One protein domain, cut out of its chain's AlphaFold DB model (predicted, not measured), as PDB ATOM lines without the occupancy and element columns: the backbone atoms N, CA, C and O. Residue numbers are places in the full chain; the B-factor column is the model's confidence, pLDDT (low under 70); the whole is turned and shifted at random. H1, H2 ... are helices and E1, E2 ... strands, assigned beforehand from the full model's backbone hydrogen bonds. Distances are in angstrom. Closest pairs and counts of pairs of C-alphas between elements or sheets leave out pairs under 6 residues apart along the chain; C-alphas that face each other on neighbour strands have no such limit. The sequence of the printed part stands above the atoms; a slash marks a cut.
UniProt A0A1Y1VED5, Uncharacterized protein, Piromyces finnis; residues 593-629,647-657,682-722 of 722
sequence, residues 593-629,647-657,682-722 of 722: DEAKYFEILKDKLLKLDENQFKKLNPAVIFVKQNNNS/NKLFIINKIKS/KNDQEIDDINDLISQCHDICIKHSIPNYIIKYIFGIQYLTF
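Overview. This is residues 593 to 629, 647 to 657 and 682 to 722 of the 722 residues of an uncharacterized protein of Piromyces finnis (UniProt A0A1Y1VED5). Two helices, H1 and the long H3, pack together running opposite ways, with a small two-strand ribbon near H1's end; H2 lies beside strand E1, H4 beside E2. The printed part has 89 residues, in order H1 H2 E1 E2 H3 H4, mostly helix, with an antiparallel sheet E1 - E2. It is compact, radius of gyration of the C-alphas 13.1 A, spanning 39 by 36 by 24 A.

Along the chain. H1, residues 593 to 607, begins at C-alpha (-28.185, -44.064, -10.844) and is 22.4 A long. H2 is 610 to 616, E1 620 to 624, E2 648 to 652. H3, 682 to 703, is 31.5 A long. H4, 708 to 714, ends at C-alpha (-27.497, -42.967, -27.198).

Arrangement. H1 touches H3, whose residues 690 to 700 alone take part, at a tilt of 37 degrees, only just steep; the closest C-alphas, of Leu 601 and Leu 693, are 6.2 A apart. H2 touches H3's residues 683 to 691 alone, closest at the C-alphas of Gln 612 and Ile 687, 7.2 A. In E1 and E2, N 621 and O 651 are within hydrogen-bond range, 2.9 A. The closest C-alphas of E2 and H4, of Ile 651 and Lys 712, are 6.1 A apart. Every O i to N i+4 pair is within range in H2, but 7 of 11 in H1, 17 of 18 in H3 and 2 of 3 in H4.

Size, cuts and confidence. The farthest C-alphas, of Asn 628 and Lys 703, are 39.6 A apart. The printed part has two cuts: one between residues 629 and 647, with 17 residues not printed and the C-alphas of 629 and 647 11.8 A apart, and one between residues 657 and 682, with 24 residues not printed and the C-alphas of 657 and 682 24.8 A apart. The links printed whole are tight. Mean pLDDT of the printed part is 71.0; residues 707 to 722 are among those under 70.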
ATOM      1  N   ASP A 593     -29.586 -44.134 -11.277       84.75
ATOM      2  CA  ASP A 593     -28.185 -44.064 -10.844       84.75
ATOM      3  C   ASP A 593     -27.215 -44.777 -11.800       84.75
ATOM      4  O   ASP A 593     -26.059 -44.378 -11.905       84.75
ATOM      5  N   GLU A 594     -27.683 -45.777 -12.552       88.06
ATOM      6  CA  GLU A 594     -26.888 -46.455 -13.588       88.06
ATOM      7  C   GLU A 594     -26.951 -45.698 -14.930       88.06
ATOM      8  O   GLU A 594     -25.992 -45.719 -15.700       88.06
ATOM      9  N   ALA A 595     -28.031 -44.952 -15.190       81.94
ATOM     10  CA  ALA A 595     -28.167 -44.093 -16.367       81.94
ATOM     11  C   ALA A 595     -27.144 -42.939 -16.397       81.94
ATOM     12  O   ALA A 595     -26.585 -42.642 -17.456       81.94
ATOM     13  N   LYS A 596     -26.815 -42.358 -15.232       83.50
ATOM     14  CA  LYS A 596     -25.821 -41.272 -15.080       83.50
ATOM     15  C   LYS A 596     -24.455 -41.600 -15.693       83.50
ATOM     16  O   LYS A 596     -23.775 -40.702 -16.181       83.50
ATOM     17  N   TYR A 597     -24.045 -42.872 -15.722       84.50
ATOM     18  CA  TYR A 597     -22.769 -43.276 -16.327       84.50
ATOM     19  C   TYR A 597     -22.722 -43.004 -17.839       84.50
ATOM     20  O   TYR A 597     -21.677 -42.596 -18.348       84.50
ATOM     21  N   PHE A 598     -23.849 -43.137 -18.549       83.75
ATOM     22  CA  PHE A 598     -23.938 -42.814 -19.977       83.75
ATOM     23  C   PHE A 598     -23.860 -41.300 -20.225       83.75
ATOM     24  O   PHE A 598     -23.226 -40.873 -21.190       83.75
ATOM     25  N   GLU A 599     -24.440 -40.486 -19.337       80.12
ATOM     26  CA  GLU A 599     -24.327 -39.022 -19.384       80.12
ATOM     27  C   GLU A 599     -22.891 -38.559 -19.112       80.12
ATOM     28  O   GLU A 599     -22.325 -37.807 -19.903       80.12
ATOM     29  N   ILE A 600     -22.257 -39.072 -18.052       85.62
ATOM     30  CA  ILE A 600     -20.856 -38.775 -17.709       85.62
ATOM     31  C   ILE A 600     -19.921 -39.178 -18.859       85.62
ATOM     32  O   ILE A 600     -19.008 -38.427 -19.209       85.62
ATOM     33  N   LEU A 601     -20.158 -40.335 -19.488       86.56
ATOM     34  CA  LEU A 601     -19.394 -40.783 -20.651       86.56
ATOM     35  C   LEU A 601     -19.596 -39.857 -21.863       86.56
ATOM     36  O   LEU A 601     -18.617 -39.479 -22.505       86.56
ATOM     37  N   LYS A 602     -20.834 -39.435 -22.153       83.38
ATOM     38  CA  LYS A 602     -21.151 -38.462 -23.216       83.38
ATOM     39  C   LYS A 602     -20.429 -37.134 -22.994       83.38
ATOM     40  O   LYS A 602     -19.770 -36.633 -23.906       83.38
ATOM     41  N   ASP A 603     -20.489 -36.607 -21.776       82.69
ATOM     42  CA  ASP A 603     -19.871 -35.337 -21.400       82.69
ATOM     43  C   ASP A 603     -18.340 -35.383 -21.399       82.69
ATOM     44  O   ASP A 603     -17.708 -34.362 -21.681       82.69
ATOM     45  N   LYS A 604     -17.723 -36.534 -21.102       87.19
ATOM     46  CA  LYS A 604     -16.276 -36.720 -21.284       87.19
ATOM     47  C   LYS A 604     -15.906 -36.847 -22.766       87.19
ATOM     48  O   LYS A 604     -15.030 -36.116 -23.219       87.19
ATOM     49  N   LEU A 605     -16.599 -37.685 -23.545       84.19
ATOM     50  CA  LEU A 605     -16.321 -37.868 -24.979       84.19
ATOM     51  C   LEU A 605     -16.447 -36.559 -25.774       84.19
ATOM     52  O   LEU A 605     -15.606 -36.278 -26.624       84.19
ATOM     53  N   LEU A 606     -17.443 -35.715 -25.482       81.25
ATOM     54  CA  LEU A 606     -17.606 -34.424 -26.163       81.25
ATOM     55  C   LEU A 606     -16.413 -33.471 -25.962       81.25
ATOM     56  O   LEU A 606     -16.120 -32.680 -26.864       81.25
ATOM     57  N   LYS A 607     -15.702 -33.566 -24.830       87.12
ATOM     58  CA  LYS A 607     -14.567 -32.694 -24.472       87.12
ATOM     59  C   LYS A 607     -13.244 -33.086 -25.139       87.12
ATOM     60  O   LYS A 607     -12.370 -32.232 -25.233       87.12
ATOM     61  N   LEU A 608     -13.105 -34.320 -25.631       85.62
ATOM     62  CA  LEU A 608     -11.843 -34.824 -26.186       85.62
ATOM     63  C   LEU A 608     -11.430 -34.175 -27.519       85.62
ATOM     64  O   LEU A 608     -12.279 -33.810 -28.350       85.62
ATOM     65  N   ASP A 609     -10.113 -34.117 -27.738       88.00
ATOM     66  CA  ASP A 609      -9.468 -33.740 -29.001       88.00
ATOM     67  C   ASP A 609      -9.183 -34.939 -29.940       88.00
ATOM     68  O   ASP A 609      -9.305 -36.113 -29.577       88.00
ATOM     69  N   GLU A 610      -8.794 -34.653 -31.189       84.25
ATOM     70  CA  GLU A 610      -8.517 -35.675 -32.214       84.25
ATOM     71  C   GLU A 610      -7.346 -36.618 -31.884       84.25
ATOM     72  O   GLU A 610      -7.296 -37.735 -32.400       84.25
ATOM     73  N   ASN A 611      -6.395 -36.202 -31.052       84.25
ATOM     74  CA  ASN A 611      -5.260 -37.026 -30.642       84.25
ATOM     75  C   ASN A 611      -5.627 -37.927 -29.455       84.25
ATOM     76  O   ASN A 611      -5.203 -39.083 -29.421       84.25
ATOM     77  N   GLN A 612      -6.487 -37.459 -28.549       87.94
ATOM     78  CA  GLN A 612      -7.121 -38.298 -27.531       87.94
ATOM     79  C   GLN A 612      -8.030 -39.362 -28.177       87.94
ATOM     80  O   GLN A 612      -7.936 -40.538 -27.827       87.94
ATOM     81  N   PHE A 613      -8.817 -39.017 -29.208       83.81
ATOM     82  CA  PHE A 613      -9.598 -40.018 -29.957       83.81
ATOM     83  C   PHE A 613      -8.729 -41.073 -30.662       83.81
ATOM     84  O   PHE A 613      -9.111 -42.242 -30.695       83.81
ATOM     85  N   LYS A 614      -7.546 -40.713 -31.183       84.62
ATOM     86  CA  LYS A 614      -6.607 -41.696 -31.765       84.62
ATOM     87  C   LYS A 614      -6.122 -42.719 -30.732       84.62
ATOM     88  O   LYS A 614      -5.957 -43.879 -31.094       84.62
ATOM     89  N   LYS A 615      -5.950 -42.324 -29.463       87.44
ATOM     90  CA  LYS A 615      -5.601 -43.234 -28.354       87.44
ATOM     91  C   LYS A 615      -6.760 -44.159 -27.939       87.44
ATOM     92  O   LYS A 615      -6.502 -45.255 -27.458       87.44
ATOM     93  N   LEU A 616      -8.018 -43.760 -28.163       80.62
ATOM     94  CA  LEU A 616      -9.213 -44.586 -27.904       80.62
ATOM     95  C   LEU A 616      -9.568 -45.560 -29.048       80.62
ATOM     96  O   LEU A 616     -10.474 -46.382 -28.899       80.62
ATOM     97  N   ASN A 617      -8.882 -45.507 -30.189       74.25
ATOM     98  CA  ASN A 617      -9.095 -46.423 -31.313       74.25
ATOM     99  C   ASN A 617      -8.508 -47.818 -30.974       74.25
ATOM    100  O   ASN A 617      -7.334 -47.890 -30.610       74.25
ATOM    101  N   PRO A 618      -9.259 -48.939 -31.074       70.12
ATOM    102  CA  PRO A 618     -10.552 -49.104 -31.750       70.12
ATOM    103  C   PRO A 618     -11.791 -49.105 -30.844       70.12
ATOM    104  O   PRO A 618     -12.886 -49.338 -31.358       70.12
ATOM    105  N   ALA A 619     -11.654 -48.891 -29.530       74.25
ATOM    106  CA  ALA A 619     -12.773 -48.903 -28.581       74.25
ATOM    107  C   ALA A 619     -13.815 -47.811 -28.886       74.25
ATOM    108  O   ALA A 619     -15.014 -48.079 -28.800       74.25
ATOM    109  N   VAL A 620     -13.370 -46.630 -29.326       76.69
ATOM    110  CA  VAL A 620     -14.221 -45.570 -29.885       76.69
ATOM    111  C   VAL A 620     -13.718 -45.197 -31.278       76.69
ATOM    112  O   VAL A 620     -12.549 -44.860 -31.452       76.69
ATOM    113  N   ILE A 621     -14.610 -45.211 -32.270       73.94
ATOM    114  CA  ILE A 621     -14.385 -44.558 -33.564       73.94
ATOM    115  C   ILE A 621     -15.130 -43.223 -33.550       73.94
ATOM    116  O   ILE A 621     -16.356 -43.186 -33.434       73.94
ATOM    117  N   PHE A 622     -14.381 -42.132 -33.681       74.31
ATOM    118  CA  PHE A 622     -14.923 -40.801 -33.938       74.31
ATOM    119  C   PHE A 622     -15.199 -40.632 -35.437       74.31
ATOM    120  O   PHE A 622     -14.348 -40.954 -36.266       74.31
ATOM    121  N   VAL A 623     -16.378 -40.116 -35.784       68.38
ATOM    122  CA  VAL A 623     -16.768 -39.801 -37.164       68.38
ATOM    123  C   VAL A 623     -17.129 -38.320 -37.242       68.38
ATOM    124  O   VAL A 623     -18.071 -37.871 -36.587       68.38
ATOM    125  N   LYS A 624     -16.407 -37.554 -38.070       65.50
ATOM    126  CA  LYS A 624     -16.818 -36.188 -38.420       65.50
ATOM    127  C   LYS A 624     -18.008 -36.246 -39.374       65.50
ATOM    128  O   LYS A 624     -17.879 -36.750 -40.489       65.50
ATOM    129  N   GLN A 625     -19.148 -35.703 -38.957       53.50
ATOM    130  CA  GLN A 625     -20.223 -35.381 -39.887       53.50
ATOM    131  C   GLN A 625     -19.871 -34.077 -40.611       53.50
ATOM    132  O   GLN A 625     -19.750 -33.026 -39.990       53.50
ATOM    133  N   ASN A 626     -19.713 -34.135 -41.934       45.09
ATOM    134  CA  ASN A 626     -19.655 -32.925 -42.750       45.09
ATOM    135  C   ASN A 626     -21.067 -32.327 -42.826       45.09
ATOM    136  O   ASN A 626     -21.955 -32.950 -43.409       45.09
ATOM    137  N   ASN A 627     -21.253 -31.097 -42.339       46.66
ATOM    138  CA  ASN A 627     -22.548 -30.389 -42.308       46.66
ATOM    139  C   ASN A 627     -23.202 -30.143 -43.694       46.66
ATOM    140  O   ASN A 627     -24.291 -29.584 -43.774       46.66
ATOM    141  N   ASN A 628     -22.583 -30.594 -44.790       40.94
ATOM    142  CA  ASN A 628     -23.121 -30.512 -46.152       40.94
ATOM    143  C   ASN A 628     -24.225 -31.552 -46.450       40.94
ATOM    144  O   ASN A 628     -24.847 -31.492 -47.511       40.94
ATOM    145  N   SER A 629     -24.513 -32.497 -45.546       39.09
ATOM    146  CA  SER A 629     -25.728 -33.320 -45.623       39.09
ATOM    147  C   SER A 629     -26.950 -32.498 -45.184       39.09
ATOM    148  O   SER A 629     -27.278 -32.457 -44.000       39.09
ATOM    149  N   ASN A 647     -21.013 -31.313 -34.862       59.34
ATOM    150  CA  ASN A 647     -21.765 -32.521 -34.513       59.34
ATOM    151  C   ASN A 647     -20.826 -33.742 -34.469       59.34
ATOM    152  O   ASN A 647     -20.615 -34.438 -35.465       59.34
ATOM    153  N   LYS A 648     -20.229 -33.987 -33.296       66.56
ATOM    154  CA  LYS A 648     -19.348 -35.135 -33.048       66.56
ATOM    155  C   LYS A 648     -20.158 -36.435 -32.929       66.56
ATOM    156  O   LYS A 648     -20.966 -36.566 -32.013       66.56
ATOM    157  N   LEU A 649     -19.896 -37.412 -33.803       70.94
ATOM    158  CA  LEU A 649     -20.496 -38.751 -33.743       70.94
ATOM    159  C   LEU A 649     -19.502 -39.781 -33.178       70.94
ATOM    160  O   LEU A 649     -18.351 -39.838 -33.618       70.94
ATOM    161  N   PHE A 650     -19.955 -40.628 -32.246       70.25
ATOM    162  CA  PHE A 650     -19.122 -41.644 -31.591       70.25
ATOM    163  C   PHE A 650     -19.684 -43.056 -31.773       70.25
ATOM    164  O   PHE A 650     -20.825 -43.343 -31.413       70.25
ATOM    165  N   ILE A 651     -18.857 -43.972 -32.280       72.38
ATOM    166  CA  ILE A 651     -19.186 -45.395 -32.402       72.38
ATOM    167  C   ILE A 651     -18.352 -46.171 -31.384       72.38
ATOM    168  O   ILE A 651     -17.162 -46.407 -31.598       72.38
ATOM    169  N   ILE A 652     -18.982 -46.587 -30.284       70.81
ATOM    170  CA  ILE A 652     -18.363 -47.491 -29.308       70.81
ATOM    171  C   ILE A 652     -18.378 -48.916 -29.878       70.81
ATOM    172  O   ILE A 652     -19.421 -49.424 -30.311       70.81
ATOM    173  N   ASN A 653     -17.213 -49.560 -29.897       64.44
ATOM    174  CA  ASN A 653     -17.016 -50.916 -30.400       64.44
ATOM    175  C   ASN A 653     -16.857 -51.938 -29.270       64.44
ATOM    176  O   ASN A 653     -16.672 -51.608 -28.103       64.44
ATOM    177  N   LYS A 654     -16.923 -53.220 -29.649       57.75
ATOM    178  CA  LYS A 654     -16.847 -54.364 -28.736       57.75
ATOM    179  C   LYS A 654     -15.562 -54.338 -27.897       57.75
ATOM    180  O   LYS A 654     -14.479 -54.641 -28.396       57.75
ATOM    181  N   ILE A 655     -15.724 -54.064 -26.607       52.00
ATOM    182  CA  ILE A 655     -14.658 -54.121 -25.608       52.00
ATOM    183  C   ILE A 655     -14.157 -55.569 -25.494       52.00
ATOM    184  O   ILE A 655     -14.948 -56.518 -25.456       52.00
ATOM    185  N   LYS A 656     -12.838 -55.762 -25.398       48.06
ATOM    186  CA  LYS A 656     -12.294 -56.985 -24.794       48.06
ATOM    187  C   LYS A 656     -12.536 -56.870 -23.294       48.06
ATOM    188  O   LYS A 656     -11.825 -56.112 -22.643       48.06
ATOM    189  N   SER A 657     -13.526 -57.591 -22.766       47.16
ATOM    190  CA  SER A 657     -13.775 -57.680 -21.321       47.16
ATOM    191  C   SER A 657     -12.449 -57.821 -20.572       47.16
ATOM    192  O   SER A 657     -11.693 -58.747 -20.887       47.16
ATOM    193  N   LYS A 682      -1.678 -35.816 -17.477       70.75
ATOM    194  CA  LYS A 682      -3.098 -35.758 -17.072       70.75
ATOM    195  C   LYS A 682      -4.028 -36.275 -18.179       70.75
ATOM    196  O   LYS A 682      -5.005 -36.958 -17.898       70.75
ATOM    197  N   ASN A 683      -3.657 -36.021 -19.434       74.81
ATOM    198  CA  ASN A 683      -4.358 -36.453 -20.638       74.81
ATOM    199  C   ASN A 683      -4.386 -37.983 -20.822       74.81
ATOM    200  O   ASN A 683      -5.267 -38.474 -21.521       74.81
ATOM    201  N   ASP A 684      -3.427 -38.732 -20.262       79.25
ATOM    202  CA  ASP A 684      -3.425 -40.202 -20.276       79.25
ATOM    203  C   ASP A 684      -4.366 -40.755 -19.202       79.25
ATOM    204  O   ASP A 684      -5.192 -41.620 -19.489       79.25
ATOM    205  N   GLN A 685      -4.328 -40.178 -17.997       84.69
ATOM    206  CA  GLN A 685      -5.232 -40.562 -16.912       84.69
ATOM    207  C   GLN A 685      -6.703 -40.274 -17.265       84.69
ATOM    208  O   GLN A 685      -7.559 -41.107 -16.990       84.69
ATOM    209  N   GLU A 686      -6.995 -39.166 -17.962       86.94
ATOM    210  CA  GLU A 686      -8.327 -38.879 -18.528       86.94
ATOM    211  C   GLU A 686      -8.818 -39.943 -19.529       86.94
ATOM    212  O   GLU A 686     -10.024 -40.166 -19.646       86.94
ATOM    213  N   ILE A 687      -7.909 -40.602 -20.257       87.94
ATOM    214  CA  ILE A 687      -8.246 -41.636 -21.246       87.94
ATOM    215  C   ILE A 687      -8.546 -42.972 -20.564       87.94
ATOM    216  O   ILE A 687      -9.519 -43.629 -20.938       87.94
ATOM    217  N   ASP A 688      -7.780 -43.354 -19.543       86.12
ATOM    218  CA  ASP A 688      -8.067 -44.560 -18.758       86.12
ATOM    219  C   ASP A 688      -9.380 -44.425 -17.968       86.12
ATOM    220  O   ASP A 688     -10.211 -45.337 -17.993       86.12
ATOM    221  N   ASP A 689      -9.646 -43.240 -17.411       88.31
ATOM    222  CA  ASP A 689     -10.937 -42.841 -16.833       88.31
ATOM    223  C   ASP A 689     -12.118 -43.073 -17.800       88.31
ATOM    224  O   ASP A 689     -13.219 -43.454 -17.393       88.31
ATOM    225  N   ILE A 690     -11.913 -42.812 -19.096       87.81
ATOM    226  CA  ILE A 690     -12.929 -42.988 -20.144       87.81
ATOM    227  C   ILE A 690     -13.038 -44.457 -20.565       87.81
ATOM    228  O   ILE A 690     -14.153 -44.939 -20.754       87.81
ATOM    229  N   ASN A 691     -11.930 -45.196 -20.646       85.94
ATOM    230  CA  ASN A 691     -11.942 -46.638 -20.911       85.94
ATOM    231  C   ASN A 691     -12.695 -47.422 -19.820       85.94
ATOM    232  O   ASN A 691     -13.439 -48.358 -20.136       85.94
ATOM    233  N   ASP A 692     -12.565 -47.025 -18.551       87.81
ATOM    234  CA  ASP A 692     -13.302 -47.654 -17.455       87.81
ATOM    235  C   ASP A 692     -14.771 -47.212 -17.380       87.81
ATOM    236  O   ASP A 692     -15.629 -48.059 -17.133       87.81
ATOM    237  N   LEU A 693     -15.113 -45.968 -17.737       86.31
ATOM    238  CA  LEU A 693     -16.516 -45.566 -17.944       86.31
ATOM    239  C   LEU A 693     -17.183 -46.311 -19.114       86.31
ATOM    240  O   LEU A 693     -18.330 -46.744 -18.993       86.31
ATOM    241  N   ILE A 694     -16.472 -46.511 -20.230       84.75
ATOM    242  CA  ILE A 694     -16.936 -47.317 -21.373       84.75
ATOM    243  C   ILE A 694     -17.178 -48.771 -20.936       84.75
ATOM    244  O   ILE A 694     -18.202 -49.360 -21.290       84.75
ATOM    245  N   SER A 695     -16.280 -49.326 -20.116       85.00
ATOM    246  CA  SER A 695     -16.419 -50.673 -19.544       85.00
ATOM    247  C   SER A 695     -17.619 -50.782 -18.598       85.00
ATOM    248  O   SER A 695     -18.413 -51.711 -18.729       85.00
ATOM    249  N   GLN A 696     -17.823 -49.802 -17.713       86.75
ATOM    250  CA  GLN A 696     -18.980 -49.745 -16.810       86.75
ATOM    251  C   GLN A 696     -20.303 -49.656 -17.585       86.75
ATOM    252  O   GLN A 696     -21.217 -50.432 -17.316       86.75
ATOM    253  N   CYS A 697     -20.398 -48.790 -18.601       84.50
ATOM    254  CA  CYS A 697     -21.591 -48.677 -19.449       84.50
ATOM    255  C   CYS A 697     -21.913 -49.995 -20.180       84.50
ATOM    256  O   CYS A 697     -23.072 -50.397 -20.267       84.50
ATOM    257  N   HIS A 698     -20.893 -50.698 -20.676       81.81
ATOM    258  CA  HIS A 698     -21.048 -52.004 -21.320       81.81
ATOM    259  C   HIS A 698     -21.510 -53.097 -20.343       81.81
ATOM    260  O   HIS A 698     -22.399 -53.882 -20.679       81.81
ATOM    261  N   ASP A 699     -20.962 -53.130 -19.130       85.00
ATOM    262  CA  ASP A 699     -21.351 -54.107 -18.110       85.00
ATOM    263  C   ASP A 699     -22.767 -53.834 -17.568       85.00
ATOM    264  O   ASP A 699     -23.520 -54.782 -17.335       85.00
ATOM    265  N   ILE A 700     -23.187 -52.564 -17.481       83.62
ATOM    266  CA  ILE A 700     -24.588 -52.164 -17.245       83.62
ATOM    267  C   ILE A 700     -25.490 -52.678 -18.382       83.62
ATOM    268  O   ILE A 700     -26.538 -53.273 -18.120       83.62
ATOM    269  N   CYS A 701     -25.079 -52.539 -19.647       78.81
ATOM    270  CA  CYS A 701     -25.848 -53.081 -20.769       78.81
ATOM    271  C   CYS A 701     -25.966 -54.611 -20.740       78.81
ATOM    272  O   CYS A 701     -27.053 -55.130 -20.992       78.81
ATOM    273  N   ILE A 702     -24.910 -55.343 -20.368       79.69
ATOM    274  CA  ILE A 702     -24.985 -56.800 -20.166       79.69
ATOM    275  C   ILE A 702     -25.938 -57.140 -19.012       79.69
ATOM    276  O   ILE A 702     -26.833 -57.968 -19.187       79.69
ATOM    277  N   LYS A 703     -25.784 -56.481 -17.857       88.56
ATOM    278  CA  LYS A 703     -26.585 -56.694 -16.641       88.56
ATOM    279  C   LYS A 703     -28.090 -56.581 -16.896       88.56
ATOM    280  O   LYS A 703     -28.849 -57.424 -16.426       88.56
ATOM    281  N   HIS A 704     -28.509 -55.582 -17.672       84.38
ATOM    282  CA  HIS A 704     -29.922 -55.321 -17.985       84.38
ATOM    283  C   HIS A 704     -30.363 -55.849 -19.359       84.38
ATOM    284  O   HIS A 704     -31.475 -55.572 -19.799       84.38
ATOM    285  N   SER A 705     -29.511 -56.624 -20.044       81.50
ATOM    286  CA  SER A 705     -29.752 -57.139 -21.405       81.50
ATOM    287  C   SER A 705     -30.085 -56.059 -22.451       81.50
ATOM    288  O   SER A 705     -30.778 -56.336 -23.432       81.50
ATOM    289  N   ILE A 706     -29.573 -54.837 -22.268       75.94
ATOM    290  CA  ILE A 706     -29.701 -53.727 -23.222       75.94
ATOM    291  C   ILE A 706     -28.905 -54.098 -24.483       75.94
ATOM    292  O   ILE A 706     -27.684 -54.266 -24.403       75.94
ATOM    293  N   PRO A 707     -29.535 -54.220 -25.664       69.44
ATOM    294  CA  PRO A 707     -28.818 -54.603 -26.874       69.44
ATOM    295  C   PRO A 707     -27.756 -53.572 -27.275       69.44
ATOM    296  O   PRO A 707     -28.008 -52.369 -27.275       69.44
ATOM    297  N   ASN A 708     -26.587 -54.037 -27.731       57.78
ATOM    298  CA  ASN A 708     -25.444 -53.177 -28.083       57.78
ATOM    299  C   ASN A 708     -25.726 -52.119 -29.177       57.78
ATOM    300  O   ASN A 708     -24.936 -51.191 -29.345       57.78
ATOM    301  N   TYR A 709     -26.826 -52.230 -29.931       59.75
ATOM    302  CA  TYR A 709     -27.260 -51.182 -30.862       59.75
ATOM    303  C   TYR A 709     -27.927 -49.983 -30.165       59.75
ATOM    304  O   TYR A 709     -27.889 -48.886 -30.713       59.75
ATOM    305  N   ILE A 710     -28.474 -50.143 -28.952       57.09
ATOM    306  CA  ILE A 710     -29.032 -49.027 -28.171       57.09
ATOM    307  C   ILE A 710     -27.897 -48.121 -27.678       57.09
ATOM    308  O   ILE A 710     -28.006 -46.906 -27.800       57.09
ATOM    309  N   ILE A 711     -26.754 -48.691 -27.266       54.31
ATOM    310  CA  ILE A 711     -25.528 -47.932 -26.943       54.31
ATOM    311  C   ILE A 711     -25.158 -46.996 -28.102       54.31
ATOM    312  O   ILE A 711     -24.992 -45.794 -27.920       54.31
ATOM    313  N   LYS A 712     -25.103 -47.536 -29.325       53.78
ATOM    314  CA  LYS A 712     -24.804 -46.769 -30.544       53.78
ATOM    315  C   LYS A 712     -25.819 -45.654 -30.841       53.78
ATOM    316  O   LYS A 712     -25.478 -44.686 -31.512       53.78
ATOM    317  N   TYR A 713     -27.049 -45.787 -30.357       50.53
ATOM    318  CA  TYR A 713     -28.115 -44.814 -30.565       50.53
ATOM    319  C   TYR A 713     -28.075 -43.675 -29.529       50.53
ATOM    320  O   TYR A 713     -28.216 -42.518 -29.912       50.53
ATOM    321  N   ILE A 714     -27.745 -43.971 -28.261       52.97
ATOM    322  CA  ILE A 714     -27.497 -42.967 -27.198       52.97
ATOM    323  C   ILE A 714     -26.394 -41.974 -27.613       52.97
ATOM    324  O   ILE A 714     -26.494 -40.776 -27.348       52.97
ATOM    325  N   PHE A 715     -25.362 -42.464 -28.313       53.16
ATOM    326  CA  PHE A 715     -24.261 -41.650 -28.847       53.16
ATOM    327  C   PHE A 715     -24.487 -41.134 -30.285       53.16
ATOM    328  O   PHE A 715     -23.549 -40.662 -30.924       53.16
ATOM    329  N   GLY A 716     -25.736 -41.150 -30.770       42.78
ATOM    330  CA  GLY A 716     -26.187 -40.282 -31.862       42.78
ATOM    331  C   GLY A 716     -26.166 -40.847 -33.285       42.78
ATOM    332  O   GLY A 716     -26.242 -40.054 -34.224       42.78
ATOM    333  N   ILE A 717     -26.082 -42.169 -33.502       36.38
ATOM    334  CA  ILE A 717     -26.151 -42.717 -34.873       36.38
ATOM    335  C   ILE A 717     -27.530 -42.460 -35.507       36.38
ATOM    336  O   ILE A 717     -28.500 -43.182 -35.265       36.38
ATOM    337  N   GLN A 718     -27.579 -41.474 -36.406       28.94
ATOM    338  CA  GLN A 718     -28.512 -41.465 -37.531       28.94
ATOM    339  C   GLN A 718     -28.047 -42.474 -38.596       28.94
ATOM    340  O   GLN A 718     -26.855 -42.729 -38.761       28.94
ATOM    341  N   TYR A 719     -29.010 -43.097 -39.274       29.20
ATOM    342  CA  TYR A 719     -28.812 -44.336 -40.029       29.20
ATOM    343  C   TYR A 719     -27.890 -44.213 -41.255       29.20
ATOM    344  O   TYR A 719     -28.078 -43.348 -42.107       29.20
ATOM    345  N   LEU A 720     -27.032 -45.220 -41.431       22.84
ATOM    346  CA  LEU A 720     -26.677 -45.761 -42.743       22.84
ATOM    347  C   LEU A 720     -26.845 -47.282 -42.684       22.84
ATOM    348  O   LEU A 720     -26.358 -47.928 -41.759       22.84
ATOM    349  N   THR A 721     -27.588 -47.847 -43.633       23.45
ATOM    350  CA  THR A 721     -27.875 -49.285 -43.707       23.45
ATOM    351  C   THR A 721     -26.765 -50.042 -44.430       23.45
ATOM    352  O   THR A 721     -26.669 -49.934 -45.654       23.45
ATOM    353  N   PHE A 722     -26.008 -50.852 -43.689       22.81
ATOM    354  CA  PHE A 722     -25.451 -52.131 -44.144       22.81
ATOM    355  C   PHE A 722     -25.159 -53.038 -42.937       22.81
ATOM    356  O   PHE A 722     -24.755 -52.489 -41.886       22.81
TER     357      PHE A 722